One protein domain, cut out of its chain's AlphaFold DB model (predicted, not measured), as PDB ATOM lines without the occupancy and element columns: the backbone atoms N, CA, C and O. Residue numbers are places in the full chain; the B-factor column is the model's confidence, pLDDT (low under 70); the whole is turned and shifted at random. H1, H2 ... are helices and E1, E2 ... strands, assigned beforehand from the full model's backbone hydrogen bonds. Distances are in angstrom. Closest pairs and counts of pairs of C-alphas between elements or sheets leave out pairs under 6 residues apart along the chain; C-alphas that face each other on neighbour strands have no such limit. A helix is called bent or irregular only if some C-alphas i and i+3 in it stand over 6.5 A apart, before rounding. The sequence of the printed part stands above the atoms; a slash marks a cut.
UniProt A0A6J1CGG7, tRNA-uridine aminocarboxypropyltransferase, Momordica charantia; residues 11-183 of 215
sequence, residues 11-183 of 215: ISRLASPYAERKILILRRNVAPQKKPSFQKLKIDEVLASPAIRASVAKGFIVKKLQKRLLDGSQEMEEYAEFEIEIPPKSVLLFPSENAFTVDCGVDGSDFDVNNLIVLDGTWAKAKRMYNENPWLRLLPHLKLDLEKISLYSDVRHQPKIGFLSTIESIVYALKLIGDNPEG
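Overview. This is residues 11 to 183 of the 215 residues of the protein "tRNA-uridine aminocarboxypropyltransferase" of Momordica charantia (UniProt A0A6J1CGG7). A small twisted four-stranded sheet forms the core, with H6 along one face and H3 packed on the other, while a long two-stranded hairpin, E3 and E4, reaches to one end of the elongated outline. H1, H2 and H4 gather beside the base of that hairpin, and the irregular H5 lies toward the opposite end, where residues 105 to 110 and 151 to 160 stick out. The printed part has 173 residues with six named helices and six named strands, in the order E1 E2 H1 H2 E3 E4 E5 E6 H3 H4 H5 H6. The class is mixed, helices and strands; the larger sheet, E1 E2 E6 E5, is mixed and the other antiparallel. The whole is only just compact, close to loose, with a radius of gyration of the C-alphas of 18.4 A and spans of 64 by 40 by 31 A.

Arrangement. In the sheet, E1 (residues 11 to 15) and E2 (22 to 27) form an antiparallel hairpin, with N 14 and O 23 3.0 A apart. E6 (115 to 120) is parallel to E2, N 24 to O 116 being 2.8 A, and to E5 (90 to 93), N 93 to O 117 being 2.8 A. H6 (166 to 177) runs along the strands over E6 at a height over the sheet of 9.1 A; the closest C-alphas of H6 and E6, Thr 166 and Asp 120, are 6.1 A apart. H3 (123 to 132) is on the opposite face, giving three layers, helices on both faces of a sheet; its closest C-alpha to E6 is Ala 126, 5.4 A from that of Leu 119. H4 (134 to 138) only grazes the sheet. H1 (40 to 48) touches H4, with the C-alphas of Lys 40 and Pro 134 closest at 6.8 A, and only just touches H2 (50 to 57), only at the corner, with 3 pairs of C-alphas within 8 A. E3 (60 to 69) and E4 (76 to 86) form an antiparallel hairpin, N 62 to O 84 being 2.8 A. H5 (146 to 155) is irregular, C-alphas 151 and 154 being 8.1 A apart. Every O i to N i+4 pair is within hydrogen-bond range in H1, H2, H3 and H6; H4 has 0 of 1 and H5 1 of 6, beside 2 of 2 and 4 of 7 for O i to N i+3.

Along the chain. E1 begins at C-alpha 11, (-22.046, 4.545, -91.637), and H6 ends at C-alpha 177, (-7.976, -0.595, -74.973). E3 is 29.2 A long, E4 28.7 A, H6 16.4 A and E2 16.1 A.

Size, cuts and confidence. The two C-alphas farthest apart, Gly 72 and Val 106, are 65.0 A apart. The printed part has no cut; the links E2 to H1 and E5 to E6 are long. Mean pLDDT of the printed part is 71.2, with 62 residues under 70, among them 146 to 163.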
ATOM      1  N   ILE A  11     -22.406   4.812 -93.024       58.69
ATOM      2  CA  ILE A  11     -22.046   4.545 -91.637       58.69
ATOM      3  C   ILE A  11     -22.288   3.063 -91.411       58.69
ATOM      4  O   ILE A  11     -23.418   2.591 -91.527       58.69
ATOM      5  N   SER A  12     -21.230   2.326 -91.103       57.94
ATOM      6  CA  SER A  12     -21.331   0.909 -90.761       57.94
ATOM      7  C   SER A  12     -20.966   0.721 -89.297       57.94
ATOM      8  O   SER A  12     -19.900   1.159 -88.860       57.94
ATOM      9  N   ARG A  13     -21.855   0.068 -88.545       56.09
ATOM     10  CA  ARG A  13     -21.630  -0.312 -87.150       56.09
ATOM     11  C   ARG A  13     -21.248  -1.786 -87.119       56.09
ATOM     12  O   ARG A  13     -22.018  -2.615 -87.595       56.09
ATOM     13  N   LEU A  14     -20.078  -2.096 -86.580       52.84
ATOM     14  CA  LEU A  14     -19.677  -3.472 -86.297       52.84
ATOM     15  C   LEU A  14     -19.788  -3.703 -84.789       52.84
ATOM     16  O   LEU A  14     -19.327  -2.880 -83.992       52.84
ATOM     17  N   ALA A  15     -20.435  -4.802 -84.408       46.19
ATOM     18  CA  ALA A  15     -20.415  -5.294 -83.037       46.19
ATOM     19  C   ALA A  15     -19.113  -6.082 -82.836       46.19
ATOM     20  O   ALA A  15     -18.836  -7.004 -83.603       46.19
ATOM     21  N   SER A  16     -18.302  -5.690 -81.851       44.56
ATOM     22  CA  SER A  16     -17.159  -6.501 -81.425       44.56
ATOM     23  C   SER A  16     -17.682  -7.696 -80.617       44.56
ATOM     24  O   SER A  16     -18.542  -7.490 -79.763       44.56
ATOM     25  N   PRO A  17     -17.191  -8.929 -80.843       44.66
ATOM     26  CA  PRO A  17     -17.510 -10.069 -79.982       44.66
ATOM     27  C   PRO A  17     -16.826  -9.985 -78.602       44.66
ATOM     28  O   PRO A  17     -17.220 -10.693 -77.682       44.66
ATOM     29  N   TYR A  18     -15.832  -9.104 -78.445       46.09
ATOM     30  CA  TYR A  18     -15.119  -8.857 -77.193       46.09
ATOM     31  C   TYR A  18     -15.672  -7.590 -76.520       46.09
ATOM     32  O   TYR A  18     -15.428  -6.481 -77.006       46.09
ATOM     33  N   ALA A  19     -16.418  -7.788 -75.422       51.03
ATOM     34  CA  ALA A  19     -17.152  -6.789 -74.628       51.03
ATOM     35  C   ALA A  19     -18.224  -5.995 -75.412       51.03
ATOM     36  O   ALA A  19     -18.226  -5.975 -76.637       51.03
ATOM     37  N   GLU A  20     -19.146  -5.307 -74.721       59.03
ATOM     38  CA  GLU A  20     -20.226  -4.474 -75.310       59.03
ATOM     39  C   GLU A  20     -19.725  -3.250 -76.121       59.03
ATOM     40  O   GLU A  20     -20.427  -2.246 -76.293       59.03
ATOM     41  N   ARG A  21     -18.491  -3.298 -76.626       69.06
ATOM     42  CA  ARG A  21     -17.832  -2.221 -77.340       69.06
ATOM     43  C   ARG A  21     -18.271  -2.176 -78.792       69.06
ATOM     44  O   ARG A  21     -18.377  -3.191 -79.485       69.06
ATOM     45  N   LYS A  22     -18.524  -0.964 -79.280       77.62
ATOM     46  CA  LYS A  22     -19.076  -0.743 -80.622       77.62
ATOM     47  C   LYS A  22     -18.064  -0.005 -81.481       77.62
ATOM     48  O   LYS A  22     -17.522   1.019 -81.070       77.62
ATOM     49  N   ILE A  23     -17.841  -0.507 -82.693       77.38
ATOM     50  CA  ILE A  23     -16.956   0.134 -83.666       77.38
ATOM     51  C   ILE A  23     -17.824   0.832 -84.707       77.38
ATOM     52  O   ILE A  23     -18.629   0.197 -85.396       77.38
ATOM     53  N   LEU A  24     -17.671   2.149 -84.811       81.38
ATOM     54  CA  LEU A  24     -18.339   2.965 -85.814       81.38
ATOM     55  C   LEU A  24     -17.352   3.317 -86.921       81.38
ATOM     56  O   LEU A  24     -16.419   4.091 -86.712       81.38
ATOM     57  N   ILE A  25     -17.576   2.773 -88.112       79.88
ATOM     58  CA  ILE A  25     -16.749   3.066 -89.279       79.88
ATOM     59  C   ILE A  25     -17.473   4.091 -90.148       79.88
ATOM     60  O   ILE A  25     -18.577   3.845 -90.641       79.88
ATOM     61  N   LEU A  26     -16.831   5.240 -90.352       80.25
ATOM     62  CA  LEU A  26     -17.324   6.300 -91.223       80.25
ATOM     63  C   LEU A  26     -16.655   6.192 -92.590       80.25
ATOM     64  O   LEU A  26     -15.431   6.276 -92.692       80.25
ATOM     65  N   ARG A  27     -17.458   6.075 -93.652       78.00
ATOM     66  CA  ARG A  27     -16.993   6.055 -95.046       78.00
ATOM     67  C   ARG A  27     -17.582   7.208 -95.835       78.00
ATOM     68  O   ARG A  27     -18.794   7.405 -95.880       78.00
ATOM     69  N   ARG A  28     -16.732   7.934 -96.558       73.00
ATOM     70  CA  ARG A  28     -17.201   8.958 -97.497       73.00
ATOM     71  C   ARG A  28     -17.869   8.310 -98.711       73.00
ATOM     72  O   ARG A  28     -17.215   7.568 -99.439       73.00
ATOM     73  N   ASN A  29     -19.111   8.694 -98.992       52.88
ATOM     74  CA  ASN A  29     -19.763   8.393-100.263       52.88
ATOM     75  C   ASN A  29     -19.487   9.527-101.266       52.88
ATOM     76  O   ASN A  29     -19.464  10.706-100.894       52.88
ATOM     77  N   VAL A  30     -19.151   9.202-102.515       44.09
ATOM     78  CA  VAL A  30     -18.661  10.205-103.473       44.09
ATOM     79  C   VAL A  30     -19.827  10.986-104.080       44.09
ATOM     80  O   VAL A  30     -20.507  10.504-104.973       44.09
ATOM     81  N   ALA A  31     -19.966  12.245-103.664       39.19
ATOM     82  CA  ALA A  31     -20.374  13.358-104.519       39.19
ATOM     83  C   ALA A  31     -19.686  14.643-104.012       39.19
ATOM     84  O   ALA A  31     -19.575  14.841-102.795       39.19
ATOM     85  N   PRO A  32     -19.169  15.519-104.894       39.28
ATOM     86  CA  PRO A  32     -18.586  16.785-104.481       39.28
ATOM     87  C   PRO A  32     -19.720  17.744-104.112       39.28
ATOM     88  O   PRO A  32     -20.247  18.448-104.964       39.28
ATOM     89  N   GLN A  33     -20.114  17.764-102.842       42.72
ATOM     90  CA  GLN A  33     -20.995  18.812-102.338       42.72
ATOM     91  C   GLN A  33     -20.168  20.003-101.854       42.72
ATOM     92  O   GLN A  33     -19.094  19.834-101.264       42.72
ATOM     93  N   LYS A  34     -20.669  21.212-102.150       48.38
ATOM     94  CA  LYS A  34     -20.152  22.499-101.656       48.38
ATOM     95  C   LYS A  34     -19.799  22.375-100.175       48.38
ATOM     96  O   LYS A  34     -20.593  21.829 -99.415       48.38
ATOM     97  N   LYS A  35     -18.633  22.904 -99.782       41.81
ATOM     98  CA  LYS A  35     -18.177  22.960 -98.384       41.81
ATOM     99  C   LYS A  35     -19.314  23.520 -97.513       41.81
ATOM    100  O   LYS A  35     -19.603  24.710 -97.649       41.81
ATOM    101  N   PRO A  36     -19.960  22.726 -96.640       42.53
ATOM    102  CA  PRO A  36     -20.840  23.310 -95.649       42.53
ATOM    103  C   PRO A  36     -19.939  24.069 -94.674       42.53
ATOM    104  O   PRO A  36     -19.068  23.488 -94.026       42.53
ATOM    105  N   SER A  37     -20.075  25.391 -94.629       41.31
ATOM    106  CA  SER A  37     -19.309  26.244 -93.726       41.31
ATOM    107  C   SER A  37     -19.880  26.139 -92.312       41.31
ATOM    108  O   SER A  37     -20.526  27.063 -91.825       41.31
ATOM    109  N   PHE A  38     -19.652  25.012 -91.636       48.81
ATOM    110  CA  PHE A  38     -19.703  25.007 -90.177       48.81
ATOM    111  C   PHE A  38     -18.429  25.709 -89.697       48.81
ATOM    112  O   PHE A  38     -17.318  25.217 -89.900       48.81
ATOM    113  N   GLN A  39     -18.583  26.931 -89.184       55.28
ATOM    114  CA  GLN A  39     -17.471  27.811 -88.831       55.28
ATOM    115  C   GLN A  39     -16.605  27.150 -87.754       55.28
ATOM    116  O   GLN A  39     -17.034  27.005 -86.613       55.28
ATOM    117  N   LYS A  40     -15.376  26.779 -88.130       53.47
ATOM    118  CA  LYS A  40     -14.323  26.216 -87.266       53.47
ATOM    119  C   LYS A  40     -14.232  26.920 -85.897       53.47
ATOM    120  O   LYS A  40     -14.086  26.247 -84.885       53.47
ATOM    121  N   LEU A  41     -14.436  28.240 -85.896       51.75
ATOM    122  CA  LEU A  41     -14.430  29.137 -84.736       51.75
ATOM    123  C   LEU A  41     -15.449  28.755 -83.642       51.75
ATOM    124  O   LEU A  41     -15.102  28.768 -82.469       51.75
ATOM    125  N   LYS A  42     -16.662  28.311 -84.003       68.31
ATOM    126  CA  LYS A  42     -17.705  27.967 -83.015       68.31
ATOM    127  C   LYS A  42     -17.390  26.699 -82.220       68.31
ATOM    128  O   LYS A  42     -17.874  26.529 -81.109       68.31
ATOM    129  N   ILE A  43     -16.601  25.784 -82.785       72.38
ATOM    130  CA  ILE A  43     -16.252  24.527 -82.107       72.38
ATOM    131  C   ILE A  43     -15.100  24.712 -81.139       72.38
ATOM    132  O   ILE A  43     -15.104  24.098 -80.078       72.38
ATOM    133  N   ASP A  44     -14.146  25.575 -81.473       72.00
ATOM    134  CA  ASP A  44     -13.057  25.905 -80.559       72.00
ATOM    135  C   ASP A  44     -13.609  26.619 -79.303       72.00
ATOM    136  O   ASP A  44     -13.199  26.301 -78.189       72.00
ATOM    137  N   GLU A  45     -14.639  27.462 -79.451       74.44
ATOM    138  CA  GLU A  45     -15.399  28.045 -78.329       74.44
ATOM    139  C   GLU A  45     -16.157  26.989 -77.500       74.44
ATOM    140  O   GLU A  45     -16.116  27.004 -76.268       74.44
ATOM    141  N   VAL A  46     -16.811  26.030 -78.164       75.88
ATOM    142  CA  VAL A  46     -17.485  24.889 -77.515       75.88
ATOM    143  C   VAL A  46     -16.499  24.051 -76.696       75.88
ATOM    144  O   VAL A  46     -16.801  23.673 -75.563       75.88
ATOM    145  N   LEU A  47     -15.309  23.791 -77.241       71.75
ATOM    146  CA  LEU A  47     -14.233  23.064 -76.568       71.75
ATOM    147  C   LEU A  47     -13.595  23.872 -75.431       71.75
ATOM    148  O   LEU A  47     -13.075  23.275 -74.488       71.75
ATOM    149  N   ALA A  48     -13.633  25.204 -75.488       78.94
ATOM    150  CA  ALA A  48     -13.118  26.066 -74.428       78.94
ATOM    151  C   ALA A  48     -14.020  26.067 -73.179       78.94
ATOM    152  O   ALA A  48     -13.515  26.227 -72.069       78.94
ATOM    153  N   SER A  49     -15.330  25.840 -73.333       84.94
ATOM    154  CA  SER A  49     -16.289  25.835 -72.221       84.94
ATOM    155  C   SER A  49     -16.325  24.495 -71.463       84.94
ATOM    156  O   SER A  49     -16.755  23.481 -72.024       84.94
ATOM    157  N   PRO A  50     -15.972  24.453 -70.160       81.88
ATOM    158  CA  PRO A  50     -16.015  23.220 -69.370       81.88
ATOM    159  C   PRO A  50     -17.416  22.600 -69.269       81.88
ATOM    160  O   PRO A  50     -17.553  21.380 -69.329       81.88
ATOM    161  N   ALA A  51     -18.458  23.431 -69.167       81.50
ATOM    162  CA  ALA A  51     -19.842  22.969 -69.062       81.50
ATOM    163  C   ALA A  51     -20.319  22.282 -70.351       81.50
ATOM    164  O   ALA A  51     -20.994  21.253 -70.303       81.50
ATOM    165  N   ILE A  52     -19.935  22.821 -71.512       77.69
ATOM    166  CA  ILE A  52     -20.301  22.222 -72.798       77.69
ATOM    167  C   ILE A  52     -19.510  20.929 -73.016       77.69
ATOM    168  O   ILE A  52     -20.104  19.927 -73.411       77.69
ATOM    169  N   ARG A  53     -18.216  20.895 -72.662       80.06
ATOM    170  CA  ARG A  53     -17.417  19.655 -72.682       80.06
ATOM    171  C   ARG A  53     -18.042  18.544 -71.837       80.06
ATOM    172  O   ARG A  53     -18.144  17.415 -72.308       80.06
ATOM    173  N   ALA A  54     -18.498  18.859 -70.624       81.38
ATOM    174  CA  ALA A  54     -19.151  17.887 -69.747       81.38
ATOM    175  C   ALA A  54     -20.461  17.344 -70.345       81.38
ATOM    176  O   ALA A  54     -20.764  16.163 -70.195       81.38
ATOM    177  N   SER A  55     -21.224  18.183 -71.051       83.69
ATOM    178  CA  SER A  55     -22.433  17.750 -71.762       83.69
ATOM    179  C   SER A  55     -22.110  16.867 -72.968       83.69
ATOM    180  O   SER A  55     -22.729  15.821 -73.127       83.69
ATOM    181  N   VAL A  56     -21.104  17.227 -73.772       84.56
ATOM    182  CA  VAL A  56     -20.638  16.417 -74.915       84.56
ATOM    183  C   VAL A  56     -20.126  15.046 -74.459       84.56
ATOM    184  O   VAL A  56     -20.387  14.043 -75.121       84.56
ATOM    185  N   ALA A  57     -19.454  14.972 -73.307       83.12
ATOM    186  CA  ALA A  57     -18.944  13.716 -72.753       83.12
ATOM    187  C   ALA A  57     -20.051  12.697 -72.408       83.12
ATOM    188  O   ALA A  57     -19.790  11.493 -72.393       83.12
ATOM    189  N   LYS A  58     -21.289  13.159 -72.175       85.69
ATOM    190  CA  LYS A  58     -22.464  12.298 -71.937       85.69
ATOM    191  C   LYS A  58     -23.028  11.675 -73.220       85.69
ATOM    192  O   LYS A  58     -23.943  10.864 -73.138       85.69
ATOM    193  N   GLY A  59     -22.467  12.019 -74.377       87.25
ATOM    194  CA  GLY A  59     -22.970  11.639 -75.688       87.25
ATOM    195  C   GLY A  59     -23.744  12.775 -76.351       87.25
ATOM    196  O   GLY A  59     -24.207  13.715 -75.705       87.25
ATOM    197  N   PHE A  60     -23.844  12.717 -77.675       88.88
ATOM    198  CA  PHE A  60     -24.499  13.742 -78.482       88.88
ATOM    199  C   PHE A  60     -25.007  13.167 -79.801       88.88
ATOM    200  O   PHE A  60     -24.535  12.139 -80.277       88.88
ATOM    201  N   ILE A  61     -25.959  13.863 -80.419       87.06
ATOM    202  CA  ILE A  61     -26.494  13.496 -81.730       87.06
ATOM    203  C   ILE A  61     -25.945  14.462 -82.775       87.06
ATOM    204  O   ILE A  61     -25.995  15.682 -82.613       87.06
ATOM    205  N   VAL A  62     -25.444  13.912 -83.875       85.69
ATOM    206  CA  VAL A  62     -24.988  14.664 -85.040       85.69
ATOM    207  C   VAL A  62     -26.036  14.542 -86.130       85.69
ATOM    208  O   VAL A  62     -26.242  13.457 -86.667       85.69
ATOM    209  N   LYS A  63     -26.661  15.660 -86.500       82.62
ATOM    210  CA  LYS A  63     -27.543  15.736 -87.670       82.62
ATOM    211  C   LYS A  63     -26.898  16.589 -88.748       82.62
ATOM    212  O   LYS A  63     -26.481  17.717 -88.482       82.62
ATOM    213  N   LYS A  64     -26.842  16.078 -89.976       79.81
ATOM    214  CA  LYS A  64     -26.516  16.899 -91.145       79.81
ATOM    215  C   LYS A  64     -27.811  17.284 -91.832       79.81
ATOM    216  O   LYS A  64     -28.489  16.426 -92.379       79.81
ATOM    217  N   LEU A  65     -28.137  18.569 -91.807       80.50
ATOM    218  CA  LEU A  65     -29.310  19.105 -92.489       80.50
ATOM    219  C   LEU A  65     -28.952  19.507 -93.924       80.50
ATOM    220  O   LEU A  65     -27.842  19.978 -94.195       80.50
ATOM    221  N   GLN A  66     -29.889  19.317 -94.841       77.44
ATOM    222  CA  GLN A  66     -29.836  19.778 -96.222       77.44
ATOM    223  C   GLN A  66     -31.123  20.527 -96.550       77.44
ATOM    224  O   GLN A  66     -32.168  20.278 -95.956       77.44
ATOM    225  N   LYS A  67     -31.027  21.449 -97.508       80.12
ATOM    226  CA  LYS A  67     -32.179  22.164 -98.059       80.12
ATOM    227  C   LYS A  67     -32.436  21.680 -99.473       80.12
ATOM    228  O   LYS A  67     -31.487  21.540-100.251       80.12
ATOM    229  N   ARG A  68     -33.696  21.461 -99.830       78.31
ATOM    230  CA  ARG A  68     -34.113  21.245-101.221       78.31
ATOM    231  C   ARG A  68     -35.301  22.140-101.539       78.31
ATOM    232  O   ARG A  68     -36.113  22.425-100.672       78.31
ATOM    233  N   LEU A  69     -35.385  22.570-102.792       76.94
ATOM    234  CA  LEU A  69     -36.585  23.202-103.325       76.94
ATOM    235  C   LEU A  69     -37.717  22.172-103.390       76.94
ATOM    236  O   LEU A  69     -37.512  21.057-103.887       76.94
ATOM    237  N   LEU A  70     -38.885  22.541-102.880       73.12
ATOM    238  CA  LEU A  70     -40.113  21.790-103.105       73.12
ATOM    239  C   LEU A  70     -40.522  21.933-104.574       73.12
ATOM    240  O   LEU A  70     -40.478  23.026-105.139       73.12
ATOM    241  N   ASP A  71     -40.891  20.816-105.199       64.31
ATOM    242  CA  ASP A  71     -41.197  20.781-106.628       64.31
ATOM    243  C   ASP A  71     -42.350  21.752-106.946       64.31
ATOM    244  O   ASP A  71     -43.411  21.693-106.326       64.31
ATOM    245  N   GLY A  72     -42.115  22.692-107.865       64.44
ATOM    246  CA  GLY A  72     -43.101  23.704-108.265       64.44
ATOM    247  C   GLY A  72     -43.292  24.910-107.329       64.44
ATOM    248  O   GLY A  72     -44.156  25.735-107.618       64.44
ATOM    249  N   SER A  73     -42.500  25.073-106.261       61.66
ATOM    250  CA  SER A  73     -42.580  26.239-105.356       61.66
ATOM    251  C   SER A  73     -41.209  26.892-105.107       61.66
ATOM    252  O   SER A  73     -40.162  26.280-105.307       61.66
ATOM    253  N   GLN A  74     -41.199  28.160-104.676       68.81
ATOM    254  CA  GLN A  74     -39.982  28.846-104.199       68.81
ATOM    255  C   GLN A  74     -39.607  28.457-102.755       68.81
ATOM    256  O   GLN A  74     -38.631  28.976-102.210       68.81
ATOM    257  N   GLU A  75     -40.357  27.550-102.130       73.12
ATOM    258  CA  GLU A  75     -40.161  27.149-100.741       73.12
ATOM    259  C   GLU A  75     -39.025  26.127-100.610       73.12
ATOM    260  O   GLU A  75     -38.856  25.214-101.427       73.12
ATOM    261  N   MET A  76     -38.207  26.301 -99.568       72.81
ATOM    262  CA  MET A  76     -37.119  25.385 -99.235       72.81
ATOM    263  C   MET A  76     -37.519  24.483 -98.073       72.81
ATOM    264  O   MET A  76     -37.771  24.965 -96.972       72.81
ATOM    265  N   GLU A  77     -37.490  23.175 -98.305       80.00
ATOM    266  CA  GLU A  77     -37.661  22.153 -97.278       80.00
ATOM    267  C   GLU A  77     -36.303  21.795 -96.664       80.00
ATOM    268  O   GLU A  77     -35.346  21.478 -97.383       80.00
ATOM    269  N   GLU A  78     -36.215  21.842 -95.334       80.94
ATOM    270  CA  GLU A  78     -35.080  21.317 -94.573       80.94
ATOM    271  C   GLU A  78     -35.321  19.850 -94.207       80.94
ATOM    272  O   GLU A  78     -36.322  19.515 -93.581       80.94
ATOM    273  N   TYR A  79     -34.378  18.972 -94.551       75.88
ATOM    274  CA  TYR A  79     -34.404  17.561 -94.160       75.88
ATOM    275  C   TYR A  79     -33.042  17.116 -93.623       75.88
ATOM    276  O   TYR A  79     -31.999  17.679 -93.965       75.88
ATOM    277  N   ALA A  80     -33.036  16.086 -92.778       74.69
ATOM    278  CA  ALA A  80     -31.804  15.468 -92.307       74.69
ATOM    279  C   ALA A  80     -31.259  14.502 -93.371       74.69
ATOM    280  O   ALA A  80     -31.887  13.501 -93.697       74.69
ATOM    281  N   GLU A  81     -30.073  14.792 -93.907       77.19
ATOM    282  CA  GLU A  81     -29.317  13.870 -94.765       77.19
ATOM    283  C   GLU A  81     -28.838  12.652 -93.973       77.19
ATOM    284  O   GLU A  81     -28.818  11.541 -94.495       77.19
ATOM    285  N   PHE A  82     -28.442  12.864 -92.717       78.88
ATOM    286  CA  PHE A  82     -28.156  11.786 -91.781       78.88
ATOM    287  C   PHE A  82     -28.311  12.245 -90.332       78.88
ATOM    288  O   PHE A  82     -28.195  13.436 -90.021       78.88
ATOM    289  N   GLU A  83     -28.483  11.262 -89.455       82.00
ATOM    290  CA  GLU A  83     -28.486  11.397 -88.005       82.00
ATOM    291  C   GLU A  83     -27.619  10.288 -87.398       82.00
ATOM    292  O   GLU A  83     -27.763   9.119 -87.754       82.00
ATOM    293  N   ILE A  84     -26.679  10.660 -86.527       84.62
ATOM    294  CA  ILE A  84     -25.767   9.733 -85.847       84.62
ATOM    295  C   ILE A  84     -25.834  10.003 -84.357       84.62
ATOM    296  O   ILE A  84     -25.552  11.115 -83.915       84.62
ATOM    297  N   GLU A  85     -26.146   8.977 -83.582       87.75
ATOM    298  CA  GLU A  85     -25.989   9.018 -82.137       87.75
ATOM    299  C   GLU A  85     -24.554   8.640 -81.765       87.75
ATOM    300  O   GLU A  85     -24.060   7.565 -82.122       87.75
ATOM    301  N   ILE A  86     -23.887   9.536 -81.044       89.50
ATOM    302  CA  ILE A  86     -22.567   9.315 -80.476       89.50
ATOM    303  C   ILE A  86     -22.743   9.054 -78.979       89.50
ATOM    304  O   ILE A  86     -22.988   9.998 -78.225       89.50
ATOM    305  N   PRO A  87     -22.650   7.792 -78.532       89.00
ATOM    306  CA  PRO A  87     -22.788   7.456 -77.120       89.00
ATOM    307  C   PRO A  87     -21.639   8.047 -76.283       89.00
ATOM    308  O   PRO A  87     -20.585   8.399 -76.829       89.00
ATOM    309  N   PRO A  88     -21.795   8.133 -74.951       87.38
ATOM    310  CA  PRO A  88     -20.692   8.482 -74.061       87.38
ATOM    311  C   PRO A  88     -19.521   7.511 -74.237       87.38
ATOM    312  O   PRO A  88     -19.683   6.405 -74.766       87.38
ATOM    313  N   LYS A  89     -18.331   7.916 -73.778       87.75
ATOM    314  CA  LYS A  89     -17.116   7.084 -73.869       87.75
ATOM    315  C   LYS A  89     -16.759   6.698 -75.317       87.75
ATOM    316  O   LYS A  89     -16.240   5.612 -75.580       87.75
ATOM    317  N   SER A  90     -17.087   7.580 -76.266       89.88
ATOM    318  CA  SER A  90     -16.699   7.456 -77.673       89.88
ATOM    319  C   SER A  90     -15.366   8.136 -77.933       89.88
ATOM    320  O   SER A  90     -15.179   9.292 -77.560       89.88
ATOM    321  N   VAL A  91     -14.468   7.439 -78.623       90.56
ATOM    322  CA  VAL A  91     -13.128   7.915 -78.971       90.56
ATOM    323  C   VAL A  91     -12.911   7.802 -80.471       90.56
ATOM    324  O   VAL A  91     -13.296   6.814 -81.093       90.56
ATOM    325  N   LEU A  92     -12.282   8.815 -81.060       92.06
ATOM    326  CA  LEU A  92     -11.903   8.822 -82.467       92.06
ATOM    327  C   LEU A  92     -10.469   8.317 -82.637       92.06
ATOM    328  O   LEU A  92      -9.532   8.918 -82.117       92.06
ATOM    329  N   LEU A  93     -10.285   7.258 -83.424       90.31
ATOM    330  CA  LEU A  93      -8.971   6.790 -83.848       90.31
ATOM    331  C   LEU A  93      -8.435   7.692 -84.961       90.31
ATOM    332  O   LEU A  93      -8.694   7.472 -86.149       90.31
ATOM    333  N   PHE A  94      -7.731   8.749 -84.572       88.75
ATOM    334  CA  PHE A  94      -7.156   9.701 -85.510       88.75
ATOM    335  C   PHE A  94      -5.995  10.472 -84.867       88.75
ATOM    336  O   PHE A  94      -6.167  11.062 -83.800       88.75
ATOM    337  N   PRO A  95      -4.826  10.540 -85.520       85.88
ATOM    338  CA  PRO A  95      -3.693  11.305 -85.013       85.88
ATOM    339  C   PRO A  95      -3.931  12.807 -85.215       85.88
ATOM    340  O   PRO A  95      -3.774  13.357 -86.309       85.88
ATOM    341  N   SER A  96      -4.334  13.469 -84.135       83.94
ATOM    342  CA  SER A  96      -4.451  14.922 -84.024       83.94
ATOM    343  C   SER A  96      -3.447  15.457 -82.995       83.94
ATOM    344  O   SER A  96      -2.852  14.693 -82.239       83.94
ATOM    345  N   GLU A  97      -3.242  16.775 -82.963       80.25
ATOM    346  CA  GLU A  97      -2.311  17.420 -82.018       80.25
ATOM    347  C   GLU A  97      -2.678  17.144 -80.551       80.25
ATOM    348  O   GLU A  97      -1.800  16.935 -79.724       80.25
ATOM    349  N   ASN A  98      -3.978  17.041 -80.256       77.94
ATOM    350  CA  ASN A  98      -4.502  16.779 -78.913       77.94
ATOM    351  C   ASN A  98      -4.793  15.287 -78.673       77.94
ATOM    352  O   ASN A  98      -5.584  14.951 -77.792       77.94
ATOM    353  N   ALA A  99      -4.237  14.392 -79.496       84.81
ATOM    354  CA  ALA A  99      -4.474  12.963 -79.356       84.81
ATOM    355  C   ALA A  99      -3.621  12.354 -78.240       84.81
ATOM    356  O   ALA A  99      -2.403  12.561 -78.185       84.81
ATOM    357  N   PHE A 100      -4.271  11.561 -77.390       84.00
ATOM    358  CA  PHE A 100      -3.618  10.801 -76.334       84.00
ATOM    359  C   PHE A 100      -3.142   9.442 -76.860       84.00
ATOM    360  O   PHE A 100      -3.693   8.897 -77.821       84.00
ATOM    361  N   THR A 101      -2.096   8.916 -76.231       79.56
ATOM    362  CA  THR A 101      -1.646   7.527 -76.363       79.56
ATOM    363  C   THR A 101      -2.115   6.755 -75.146       79.56
ATOM    364  O   THR A 101      -2.102   7.287 -74.038       79.56
ATOM    365  N   VAL A 102      -2.529   5.509 -75.346       70.50
ATOM    366  CA  VAL A 102      -2.692   4.573 -74.233       70.50
ATOM    367  C   VAL A 102      -1.332   3.927 -74.035       70.50
ATOM    368  O   VAL A 102      -0.866   3.194 -74.908       70.50
ATOM    369  N   ASP A 103      -0.662   4.262 -72.936       59.94
ATOM    370  CA  ASP A 103       0.575   3.589 -72.573       59.94
ATOM    371  C   ASP A 103       0.232   2.245 -71.934       59.94
ATOM    372  O   ASP A 103      -0.439   2.168 -70.905       59.94
ATOM    373  N   CYS A 104       0.706   1.169 -72.560       47.91
ATOM    374  CA  CYS A 104       0.685  -0.161 -71.976       47.91
ATOM    375  C   CYS A 104       1.627  -0.171 -70.762       47.91
ATOM    376  O   CYS A 104       2.807  -0.483 -70.906       47.91
ATOM    377  N   GLY A 105       1.139   0.196 -69.577       44.59
ATOM    378  CA  GLY A 105       1.774  -0.232 -68.330       44.59
ATOM    379  C   GLY A 105       2.073   0.800 -67.248       44.59
ATOM    380  O   GLY A 105       2.637   0.383 -66.244       44.59
ATOM    381  N   VAL A 106       1.715   2.082 -67.357       35.78
ATOM    382  CA  VAL A 106       1.905   3.012 -66.227       35.78
ATOM    383  C   VAL A 106       0.751   4.018 -66.163       35.78
ATOM    384  O   VAL A 106       0.508   4.762 -67.106       35.78
ATOM    385  N   ASP A 107       0.049   3.988 -65.030       34.03
ATOM    386  CA  ASP A 107      -0.878   4.990 -64.497       34.03
ATOM    387  C   ASP A 107      -2.180   5.273 -65.272       34.03
ATOM    388  O   ASP A 107      -2.356   6.286 -65.943       34.03
ATOM    389  N   GLY A 108      -3.169   4.398 -65.058       40.91
ATOM    390  CA  GLY A 108      -4.410   4.800 -64.378       40.91
ATOM    391  C   GLY A 108      -5.185   6.015 -64.898       40.91
ATOM    392  O   GLY A 108      -5.804   6.713 -64.098       40.91
ATOM    393  N   SER A 109      -5.209   6.284 -66.203       41.88
ATOM    394  CA  SER A 109      -6.298   7.101 -66.739       41.88
ATOM    395  C   SER A 109      -7.522   6.205 -66.938       41.88
ATOM    396  O   SER A 109      -7.519   5.323 -67.791       41.88
ATOM    397  N   ASP A 110      -8.555   6.444 -66.124       51.00
ATOM    398  CA  ASP A 110      -9.919   5.871 -66.139       51.00
ATOM    399  C   ASP A 110     -10.680   6.135 -67.462       51.00
ATOM    400  O   ASP A 110     -11.889   6.395 -67.488       51.00
ATOM    401  N   PHE A 111      -9.996   6.136 -68.605       59.09
ATOM    402  CA  PHE A 111     -10.633   6.268 -69.903       59.09
ATOM    403  C   PHE A 111     -11.207   4.914 -70.311       59.09
ATOM    404  O   PHE A 111     -10.673   4.198 -71.153       59.09
ATOM    405  N   ASP A 112     -12.327   4.570 -69.684       74.38
ATOM    406  CA  ASP A 112     -13.169   3.456 -70.090       74.38
ATOM    407  C   ASP A 112     -13.746   3.774 -71.475       74.38
ATOM    408  O   ASP A 112     -14.692   4.554 -71.604       74.38
ATOM    409  N   VAL A 113     -13.105   3.272 -72.533       81.19
ATOM    410  CA  VAL A 113     -13.536   3.489 -73.918       81.19
ATOM    411  C   VAL A 113     -14.483   2.370 -74.328       81.19
ATOM    412  O   VAL A 113     -14.075   1.233 -74.564       81.19
ATOM    413  N   ASN A 114     -15.747   2.735 -74.535       84.94
ATOM    414  CA  ASN A 114     -16.775   1.791 -74.975       84.94
ATOM    415  C   ASN A 114     -17.004   1.833 -76.482       84.94
ATOM    416  O   ASN A 114     -17.499   0.871 -77.067       84.94
ATOM    417  N   ASN A 115     -16.685   2.947 -77.135       86.31
ATOM    418  CA  ASN A 115     -17.009   3.125 -78.541       86.31
ATOM    419  C   ASN A 115     -15.800   3.669 -79.295       86.31
ATOM    420  O   ASN A 115     -15.266   4.723 -78.954       86.31
ATOM    421  N   LEU A 116     -15.386   2.957 -80.342       88.31
ATOM    422  CA  LEU A 116     -14.274   3.360 -81.196       88.31
ATOM    423  C   LEU A 116     -14.813   3.842 -82.540       88.31
ATOM    424  O   LEU A 116     -15.493   3.105 -83.253       88.31
ATOM    425  N   ILE A 117     -14.495   5.077 -82.902       90.94
ATOM    426  CA  ILE A 117     -14.855   5.677 -84.184       90.94
ATOM    427  C   ILE A 117     -13.627   5.661 -85.084       90.94
ATOM    428  O   ILE A 117     -12.557   6.119 -84.691       90.94
ATOM    429  N   VAL A 118     -13.782   5.152 -86.305       90.25
ATOM    430  CA  VAL A 118     -12.694   5.018 -87.280       90.25
ATOM    431  C   VAL A 118     -13.114   5.632 -88.610       90.25
ATOM    432  O   VAL A 118     -14.223   5.409 -89.100       90.25
ATOM    433  N   LEU A 119     -12.220   6.419 -89.210       88.25
ATOM    434  CA  LEU A 119     -12.422   6.998 -90.537       88.25
ATOM    435  C   LEU A 119     -11.852   6.045 -91.584       88.25
ATOM    436  O   LEU A 119     -10.634   5.915 -91.695       88.25
ATOM    437  N   ASP A 120     -12.713   5.400 -92.365       84.75
ATOM    438  CA  ASP A 120     -12.258   4.459 -93.380       84.75
ATOM    439  C   ASP A 120     -12.035   5.127 -94.738       84.75
ATOM    440  O   ASP A 120     -12.893   5.805 -95.317       84.75
ATOM    441  N   GLY A 121     -10.835   4.907 -95.259       79.00
ATOM    442  CA  GLY A 121     -10.373   5.427 -96.528       79.00
ATOM    443  C   GLY A 121      -8.857   5.549 -96.552       79.00
ATOM    444  O   GLY A 121      -8.155   5.220 -95.602       79.00
ATOM    445  N   THR A 122      -8.327   6.069 -97.658       79.56
ATOM    446  CA  THR A 122      -6.916   6.462 -97.690       79.56
ATOM    447  C   THR A 122      -6.672   7.600 -96.702       79.56
ATOM    448  O   THR A 122      -7.576   8.387 -96.424       79.56
ATOM    449  N   TRP A 123      -5.433   7.761 -96.244       80.00
ATOM    450  CA  TRP A 123      -5.049   8.849 -95.341       80.00
ATOM    451  C   TRP A 123      -5.561  10.233 -95.781       80.00
ATOM    452  O   TRP A 123      -6.147  10.979 -94.999       80.00
ATOM    453  N   ALA A 124      -5.421  10.552 -97.071       79.38
ATOM    454  CA  ALA A 124      -5.925  11.802 -97.638       79.38
ATOM    455  C   ALA A 124      -7.457  11.931 -97.526       79.38
ATOM    456  O   ALA A 124      -7.967  13.018 -97.248       79.38
ATOM    457  N   LYS A 125      -8.200  10.830 -97.713       80.94
ATOM    458  CA  LYS A 125      -9.661  10.799 -97.544       80.94
ATOM    459  C   LYS A 125     -10.051  10.954 -96.074       80.94
ATOM    460  O   LYS A 125     -10.922  11.772 -95.794       80.94
ATOM    461  N   ALA A 126      -9.383  10.252 -95.158       84.69
ATOM    462  CA  ALA A 126      -9.624  10.356 -93.720       84.69
ATOM    463  C   ALA A 126      -9.360  11.781 -93.206       84.69
ATOM    464  O   ALA A 126     -10.237  12.393 -92.600       84.69
ATOM    465  N   LYS A 127      -8.213  12.381 -93.558       85.25
ATOM    466  CA  LYS A 127      -7.882  13.773 -93.201       85.25
ATOM    467  C   LYS A 127      -8.898  14.770 -93.759       85.25
ATOM    468  O   LYS A 127      -9.270  15.733 -93.094       85.25
ATOM    469  N   ARG A 128      -9.384  14.534 -94.980       83.88
ATOM    470  CA  ARG A 128     -10.449  15.349 -95.569       83.88
ATOM    471  C   ARG A 128     -11.771  15.192 -94.816       83.88
ATOM    472  O   ARG A 128     -12.417  16.200 -94.559       83.88
ATOM    473  N   MET A 129     -12.167  13.969 -94.459       84.31
ATOM    474  CA  MET A 129     -13.365  13.724 -93.648       84.31
ATOM    475  C   MET A 129     -13.272  14.423 -92.296       84.31
ATOM    476  O   MET A 129     -14.226  15.094 -91.922       84.31
ATOM    477  N   TYR A 130     -12.125  14.336 -91.624       87.56
ATOM    478  CA  TYR A 130     -11.865  15.039 -90.370       87.56
ATOM    479  C   TYR A 130     -12.076  16.555 -90.500       87.56
ATOM    480  O   TYR A 130     -12.822  17.157 -89.734       87.56
ATOM    481  N   ASN A 131     -11.499  17.169 -91.537       85.12
ATOM    482  CA  ASN A 131     -11.621  18.611 -91.767       85.12
ATOM    483  C   ASN A 131     -13.035  19.060 -92.174       85.12
ATOM    484  O   ASN A 131     -13.421  20.193 -91.898       85.12
ATOM    485  N   GLU A 132     -13.793  18.207 -92.867       82.88
ATOM    486  CA  GLU A 132     -15.154  18.513 -93.329       82.88
ATOM    487  C   GLU A 132     -16.241  18.188 -92.298       82.88
ATOM    488  O   GLU A 132     -17.382  18.609 -92.480       82.88
ATOM    489  N   ASN A 133     -15.907  17.474 -91.221       84.88
ATOM    490  CA  ASN A 133     -16.837  17.090 -90.159       84.88
ATOM    491  C   ASN A 133     -16.348  17.633 -88.810       84.88
ATOM    492  O   ASN A 133     -15.788  16.885 -88.010       84.88
ATOM    493  N   PRO A 134     -16.563  18.929 -88.525       84.75
ATOM    494  CA  PRO A 134     -15.986  19.574 -87.350       84.75
ATOM    495  C   PRO A 134     -16.413  18.965 -86.006       84.75
ATOM    496  O   PRO A 134     -15.666  19.058 -85.037       84.75
ATOM    497  N   TRP A 135     -17.573  18.298 -85.948       86.56
ATOM    498  CA  TRP A 135     -18.040  17.570 -84.764       86.56
ATOM    499  C   TRP A 135     -17.077  16.455 -84.323       86.56
ATOM    500  O   TRP A 135     -17.046  16.121 -83.146       86.56
ATOM    501  N   LEU A 136     -16.242  15.923 -85.225       89.31
ATOM    502  CA  LEU A 136     -15.203  14.947 -84.878       89.31
ATOM    503  C   LEU A 136     -14.175  15.526 -83.896       89.31
ATOM    504  O   LEU A 136     -13.610  14.784 -83.105       89.31
ATOM    505  N   ARG A 137     -13.977  16.853 -83.895       88.62
ATOM    506  CA  ARG A 137     -13.073  17.543 -82.961       88.62
ATOM    507  C   ARG A 137     -13.599  17.565 -81.524       88.62
ATOM    508  O   ARG A 137     -12.829  17.845 -80.615       88.62
ATOM    509  N   LEU A 138     -14.897  17.308 -81.332       87.69
ATOM    510  CA  LEU A 138     -15.532  17.225 -80.013       87.69
ATOM    511  C   LEU A 138     -15.170  15.932 -79.275       87.69
ATOM    512  O   LEU A 138     -15.402  15.830 -78.073       87.69
ATOM    513  N   LEU A 139     -14.622  14.952 -79.994       88.38
ATOM    514  CA  LEU A 139     -14.253  13.660 -79.443       88.38
ATOM    515  C   LEU A 139     -12.821  13.672 -78.908       88.38
ATOM    516  O   LEU A 139     -11.943  14.319 -79.489       88.38
ATOM    517  N   PRO A 140     -12.546  12.891 -77.851       89.31
ATOM    518  CA  PRO A 140     -11.191  12.484 -77.527       89.31
ATOM    519  C   PRO A 140     -10.574  11.748 -78.722       89.31
ATOM    520  O   PRO A 140     -11.227  10.915 -79.358       89.31
ATOM    521  N   HIS A 141      -9.315  12.058 -79.019       90.38
ATOM    522  CA  HIS A 141      -8.580  11.439 -80.116       90.38
ATOM    523  C   HIS A 141      -7.567  10.447 -79.564       90.38
ATOM    524  O   HIS A 141      -6.730  10.821 -78.746       90.38
ATOM    525  N   LEU A 142      -7.612   9.216 -80.053       88.00
ATOM    526  CA  LEU A 142      -6.596   8.205 -79.801       88.00
ATOM    527  C   LEU A 142      -5.621   8.174 -80.977       88.00
ATOM    528  O   LEU A 142      -6.040   8.036 -82.133       88.00
ATOM    529  N   LYS A 143      -4.324   8.270 -80.682       86.44
ATOM    530  CA  LYS A 143      -3.253   8.004 -81.646       86.44
ATOM    531  C   LYS A 143      -2.549   6.697 -81.294       86.44
ATOM    532  O   LYS A 143      -2.315   6.400 -80.127       86.44
ATOM    533  N   LEU A 144      -2.211   5.936 -82.328       80.81
ATOM    534  CA  LEU A 144      -1.403   4.730 -82.208       80.81
ATOM    535  C   LEU A 144       0.069   5.126 -82.282       80.81
ATOM    536  O   LEU A 144       0.474   5.784 -83.242       80.81
ATOM    537  N   ASP A 145       0.851   4.742 -81.277       73.75
ATOM    538  CA  ASP A 145       2.296   4.937 -81.290       73.75
ATOM    539  C   ASP A 145       2.963   3.807 -82.080       73.75
ATOM    540  O   ASP A 145       3.086   2.671 -81.618       73.75
ATOM    541  N   LEU A 146       3.354   4.124 -83.312       66.38
ATOM    542  CA  LEU A 146       3.914   3.154 -84.249       66.38
ATOM    543  C   LEU A 146       5.321   2.693 -83.850       66.38
ATOM    544  O   LEU A 146       5.704   1.583 -84.215       66.38
ATOM    545  N   GLU A 147       6.064   3.495 -83.083       60.44
ATOM    546  CA  GLU A 147       7.393   3.118 -82.587       60.44
ATOM    547  C   GLU A 147       7.277   2.023 -81.518       60.44
ATOM    548  O   GLU A 147       8.033   1.053 -81.541       60.44
ATOM    549  N   LYS A 148       6.257   2.102 -80.652       55.53
ATOM    550  CA  LYS A 148       5.949   1.056 -79.658       55.53
ATOM    551  C   LYS A 148       5.263  -0.165 -80.273       55.53
ATOM    552  O   LYS A 148       5.534  -1.289 -79.864       55.53
ATOM    553  N   ILE A 149       4.422   0.024 -81.293       56.19
ATOM    554  CA  ILE A 149       3.814  -1.086 -82.052       56.19
ATOM    555  C   ILE A 149       4.884  -1.901 -82.794       56.19
ATOM    556  O   ILE A 149       4.737  -3.112 -82.950       56.19
ATOM    557  N   SER A 150       6.007  -1.276 -83.168       49.62
ATOM    558  CA  SER A 150       7.158  -1.977 -83.741       49.62
ATOM    559  C   SER A 150       7.811  -2.989 -82.784       49.62
ATOM    560  O   SER A 150       8.567  -3.839 -83.242       49.62
ATOM    561  N   LEU A 151       7.548  -2.948 -81.476       42.00
ATOM    562  CA  LEU A 151       8.048  -3.961 -80.531       42.00
ATOM    563  C   LEU A 151       7.239  -5.270 -80.581       42.00
ATOM    564  O   LEU A 151       7.709  -6.290 -80.096       42.00
ATOM    565  N   TYR A 152       6.064  -5.249 -81.216       42.94
ATOM    566  CA  TYR A 152       5.216  -6.414 -81.507       42.94
ATOM    567  C   TYR A 152       5.228  -6.753 -83.016       42.94
ATOM    568  O   TYR A 152       4.281  -7.329 -83.548       42.94
ATOM    569  N   SER A 153       6.278  -6.328 -83.729       46.00
ATOM    570  CA  SER A 153       6.365  -6.280 -85.200       46.00
ATOM    571  C   SER A 153       6.637  -7.600 -85.910       46.00
ATOM    572  O   SER A 153       6.735  -7.588 -87.140       46.00
ATOM    573  N   ASP A 154       6.693  -8.727 -85.196       47.88
ATOM    574  CA  ASP A 154       6.944 -10.045 -85.802       47.88
ATOM    575  C   ASP A 154       5.922 -10.418 -86.898       47.88
ATOM    576  O   ASP A 154       6.134 -11.360 -87.656       47.88
ATOM    577  N   VAL A 155       4.840  -9.643 -87.032       48.28
ATOM    578  CA  VAL A 155       3.738  -9.870 -87.970       48.28
ATOM    579  C   VAL A 155       3.745  -8.924 -89.190       48.28
ATOM    580  O   VAL A 155       2.766  -8.931 -89.926       48.28
ATOM    581  N   ARG A 156       4.771  -8.085 -89.493       43.59
ATOM    582  CA  ARG A 156       4.708  -7.286 -90.758       43.59
ATOM    583  C   ARG A 156       5.964  -6.894 -91.540       43.59
ATOM    584  O   ARG A 156       6.813  -6.133 -91.089       43.59
ATOM    585  N   HIS A 157       5.854  -7.134 -92.855       44.19
ATOM    586  CA  HIS A 157       6.484  -6.373 -93.944       44.19
ATOM    587  C   HIS A 157       5.568  -5.216 -94.426       44.19
ATOM    588  O   HIS A 157       4.587  -5.429 -95.145       44.19
ATOM    589  N   GLN A 158       5.876  -3.961 -94.072       47.25
ATOM    590  CA  GLN A 158       5.122  -2.775 -94.531       47.25
ATOM    591  C   GLN A 158       5.663  -2.176 -95.852       47.25
ATOM    592  O   GLN A 158       6.867  -2.205 -96.094       47.25
ATOM    593  N   PRO A 159       4.808  -1.560 -96.702       42.28
ATOM    594  CA  PRO A 159       5.249  -0.863 -97.917       42.28
ATOM    595  C   PRO A 159       5.899   0.511 -97.653       42.28
ATOM    596  O   PRO A 159       6.683   0.964 -98.484       42.28
ATOM    597  N   LYS A 160       5.582   1.181 -96.531       46.41
ATOM    598  CA  LYS A 160       6.275   2.368 -95.990       46.41
ATOM    599  C   LYS A 160       6.072   2.433 -94.476       46.41
ATOM    600  O   LYS A 160       4.954   2.221 -94.019       46.41
ATOM    601  N   ILE A 161       7.128   2.786 -93.746       50.12
ATOM    602  CA  ILE A 161       7.106   3.022 -92.295       50.12
ATOM    603  C   ILE A 161       6.049   4.092 -91.985       50.12
ATOM    604  O   ILE A 161       6.053   5.162 -92.598       50.12
ATOM    605  N   GLY A 162       5.133   3.800 -91.059       54.69
ATOM    606  CA  GLY A 162       4.240   4.813 -90.490       54.69
ATOM    607  C   GLY A 162       2.773   4.800 -90.952       54.69
ATOM    608  O   GLY A 162       2.005   5.650 -90.506       54.69
ATOM    609  N   PHE A 163       2.349   3.885 -91.834       59.94
ATOM    610  CA  PHE A 163       0.970   3.855 -92.353       59.94
ATOM    611  C   PHE A 163       0.294   2.503 -92.112       59.94
ATOM    612  O   PHE A 163       0.602   1.517 -92.781       59.94
ATOM    613  N   LEU A 164      -0.679   2.487 -91.197       70.00
ATOM    614  CA  LEU A 164      -1.549   1.341 -90.937       70.00
ATOM    615  C   LEU A 164      -2.802   1.401 -91.822       70.00
ATOM    616  O   LEU A 164      -3.366   2.469 -92.073       70.00
ATOM    617  N   SER A 165      -3.260   0.242 -92.283       75.75
ATOM    618  CA  SER A 165      -4.599   0.076 -92.853       75.75
ATOM    619  C   SER A 165      -5.678   0.258 -91.779       75.75
ATOM    620  O   SER A 165      -5.404   0.164 -90.580       75.75
ATOM    621  N   THR A 166      -6.927   0.483 -92.197       77.38
ATOM    622  CA  THR A 166      -8.077   0.599 -91.287       77.38
ATOM    623  C   THR A 166      -8.209  -0.622 -90.371       77.38
ATOM    624  O   THR A 166      -8.423  -0.454 -89.175       77.38
ATOM    625  N   ILE A 167      -8.034  -1.838 -90.907       79.06
ATOM    626  CA  ILE A 167      -8.143  -3.088 -90.135       79.06
ATOM    627  C   ILE A 167      -7.028  -3.184 -89.096       79.06
ATOM    628  O   ILE A 167      -7.317  -3.423 -87.930       79.06
ATOM    629  N   GLU A 168      -5.775  -2.935 -89.479       78.56
ATOM    630  CA  GLU A 168      -4.675  -2.918 -88.505       78.56
ATOM    631  C   GLU A 168      -4.894  -1.885 -87.417       78.56
ATOM    632  O   GLU A 168      -4.708  -2.176 -86.244       78.56
ATOM    633  N   SER A 169      -5.301  -0.679 -87.809       80.81
ATOM    634  CA  SER A 169      -5.534   0.413 -86.871       80.81
ATOM    635  C   SER A 169      -6.598   0.013 -85.847       80.81
ATOM    636  O   SER A 169      -6.421   0.253 -84.657       80.81
ATOM    637  N   ILE A 170      -7.667  -0.655 -86.295       81.81
ATOM    638  CA  ILE A 170      -8.696  -1.219 -85.415       81.81
ATOM    639  C   ILE A 170      -8.100  -2.286 -84.497       81.81
ATOM    640  O   ILE A 170      -8.298  -2.195 -83.292       81.81
ATOM    641  N   VAL A 171      -7.370  -3.269 -85.031       80.25
ATOM    642  CA  VAL A 171      -6.788  -4.357 -84.228       80.25
ATOM    643  C   VAL A 171      -5.855  -3.809 -83.152       80.25
ATOM    644  O   VAL A 171      -6.015  -4.144 -81.982       80.25
ATOM    645  N   TYR A 172      -4.931  -2.920 -83.512       79.69
ATOM    646  CA  TYR A 172      -4.020  -2.315 -82.545       79.69
ATOM    647  C   TYR A 172      -4.763  -1.468 -81.513       79.69
ATOM    648  O   TYR A 172      -4.482  -1.586 -80.325       79.69
ATOM    649  N   ALA A 173      -5.750  -0.667 -81.922       81.25
ATOM    650  CA  ALA A 173      -6.570   0.081 -80.971       81.25
ATOM    651  C   ALA A 173      -7.327  -0.851 -80.010       81.25
ATOM    652  O   ALA A 173      -7.385  -0.577 -78.816       81.25
ATOM    653  N   LEU A 174      -7.869  -1.970 -80.495       79.81
ATOM    654  CA  LEU A 174      -8.538  -2.955 -79.646       79.81
ATOM    655  C   LEU A 174      -7.572  -3.626 -78.671       79.81
ATOM    656  O   LEU A 174      -7.941  -3.803 -77.519       79.81
ATOM    657  N   LYS A 175      -6.340  -3.937 -79.088       78.19
ATOM    658  CA  LYS A 175      -5.302  -4.464 -78.189       78.19
ATOM    659  C   LYS A 175      -4.890  -3.468 -77.105       78.19
ATOM    660  O   LYS A 175      -4.611  -3.879 -75.991       78.19
ATOM    661  N   LEU A 176      -4.848  -2.175 -77.428       77.25
ATOM    662  CA  LEU A 176      -4.480  -1.127 -76.470       77.25
ATOM    663  C   LEU A 176      -5.569  -0.869 -75.426       77.25
ATOM    664  O   LEU A 176      -5.263  -0.536 -74.289       77.25
ATOM    665  N   ILE A 177      -6.837  -0.963 -75.824       76.75
ATOM    666  CA  ILE A 177      -7.976  -0.595 -74.973       76.75
ATOM    667  C   ILE A 177      -8.602  -1.841 -74.316       76.75
ATOM    668  O   ILE A 177      -9.358  -1.733 -73.352       76.75
ATOM    669  N   GLY A 178      -8.442  -3.023 -74.907       69.44
ATOM    670  CA  GLY A 178      -9.162  -4.252 -74.559       69.44
ATOM    671  C   GLY A 178      -8.492  -5.093 -73.482       69.44
ATOM    672  O   GLY A 178      -7.275  -5.202 -73.443       69.44
ATOM    673  N   ASP A 179      -9.323  -5.755 -72.676       60.06
ATOM    674  CA  ASP A 179      -8.874  -6.647 -71.601       60.06
ATOM    675  C   ASP A 179      -8.455  -8.037 -72.115       60.06
ATOM    676  O   ASP A 179      -7.715  -8.744 -71.437       60.06
ATOM    677  N   ASN A 180      -8.908  -8.438 -73.314       65.12
ATOM    678  CA  ASN A 180      -8.507  -9.698 -73.945       65.12
ATOM    679  C   ASN A 180      -8.085  -9.489 -75.417       65.12
ATOM    680  O   ASN A 180      -8.949  -9.266 -76.271       65.12
ATOM    681  N   PRO A 181      -6.780  -9.564 -75.738       66.38
ATOM    682  CA  PRO A 181      -6.280  -9.455 -77.107       66.38
ATOM    683  C   PRO A 181      -6.384 -10.761 -77.919       66.38
ATOM    684  O   PRO A 181      -6.000 -10.764 -79.094       66.38
ATOM    685  N   GLU A 182      -6.862 -11.866 -77.336       67.00
ATOM    686  CA  GLU A 182      -6.899 -13.179 -77.993       67.00
ATOM    687  C   GLU A 182      -7.700 -13.167 -79.308       67.00
ATOM    688  O   GLU A 182      -8.769 -12.572 -79.440       67.00
ATOM    689  N   GLY A 183      -7.160 -13.834 -80.331       66.69
ATOM    690  CA  GLY A 183      -7.791 -13.968 -81.651       66.69
ATOM    691  C   GLY A 183      -7.680 -12.746 -82.569       66.69
ATOM    692  O   GLY A 183      -7.937 -12.872 -83.767       66.69
TER     693      GLY A 183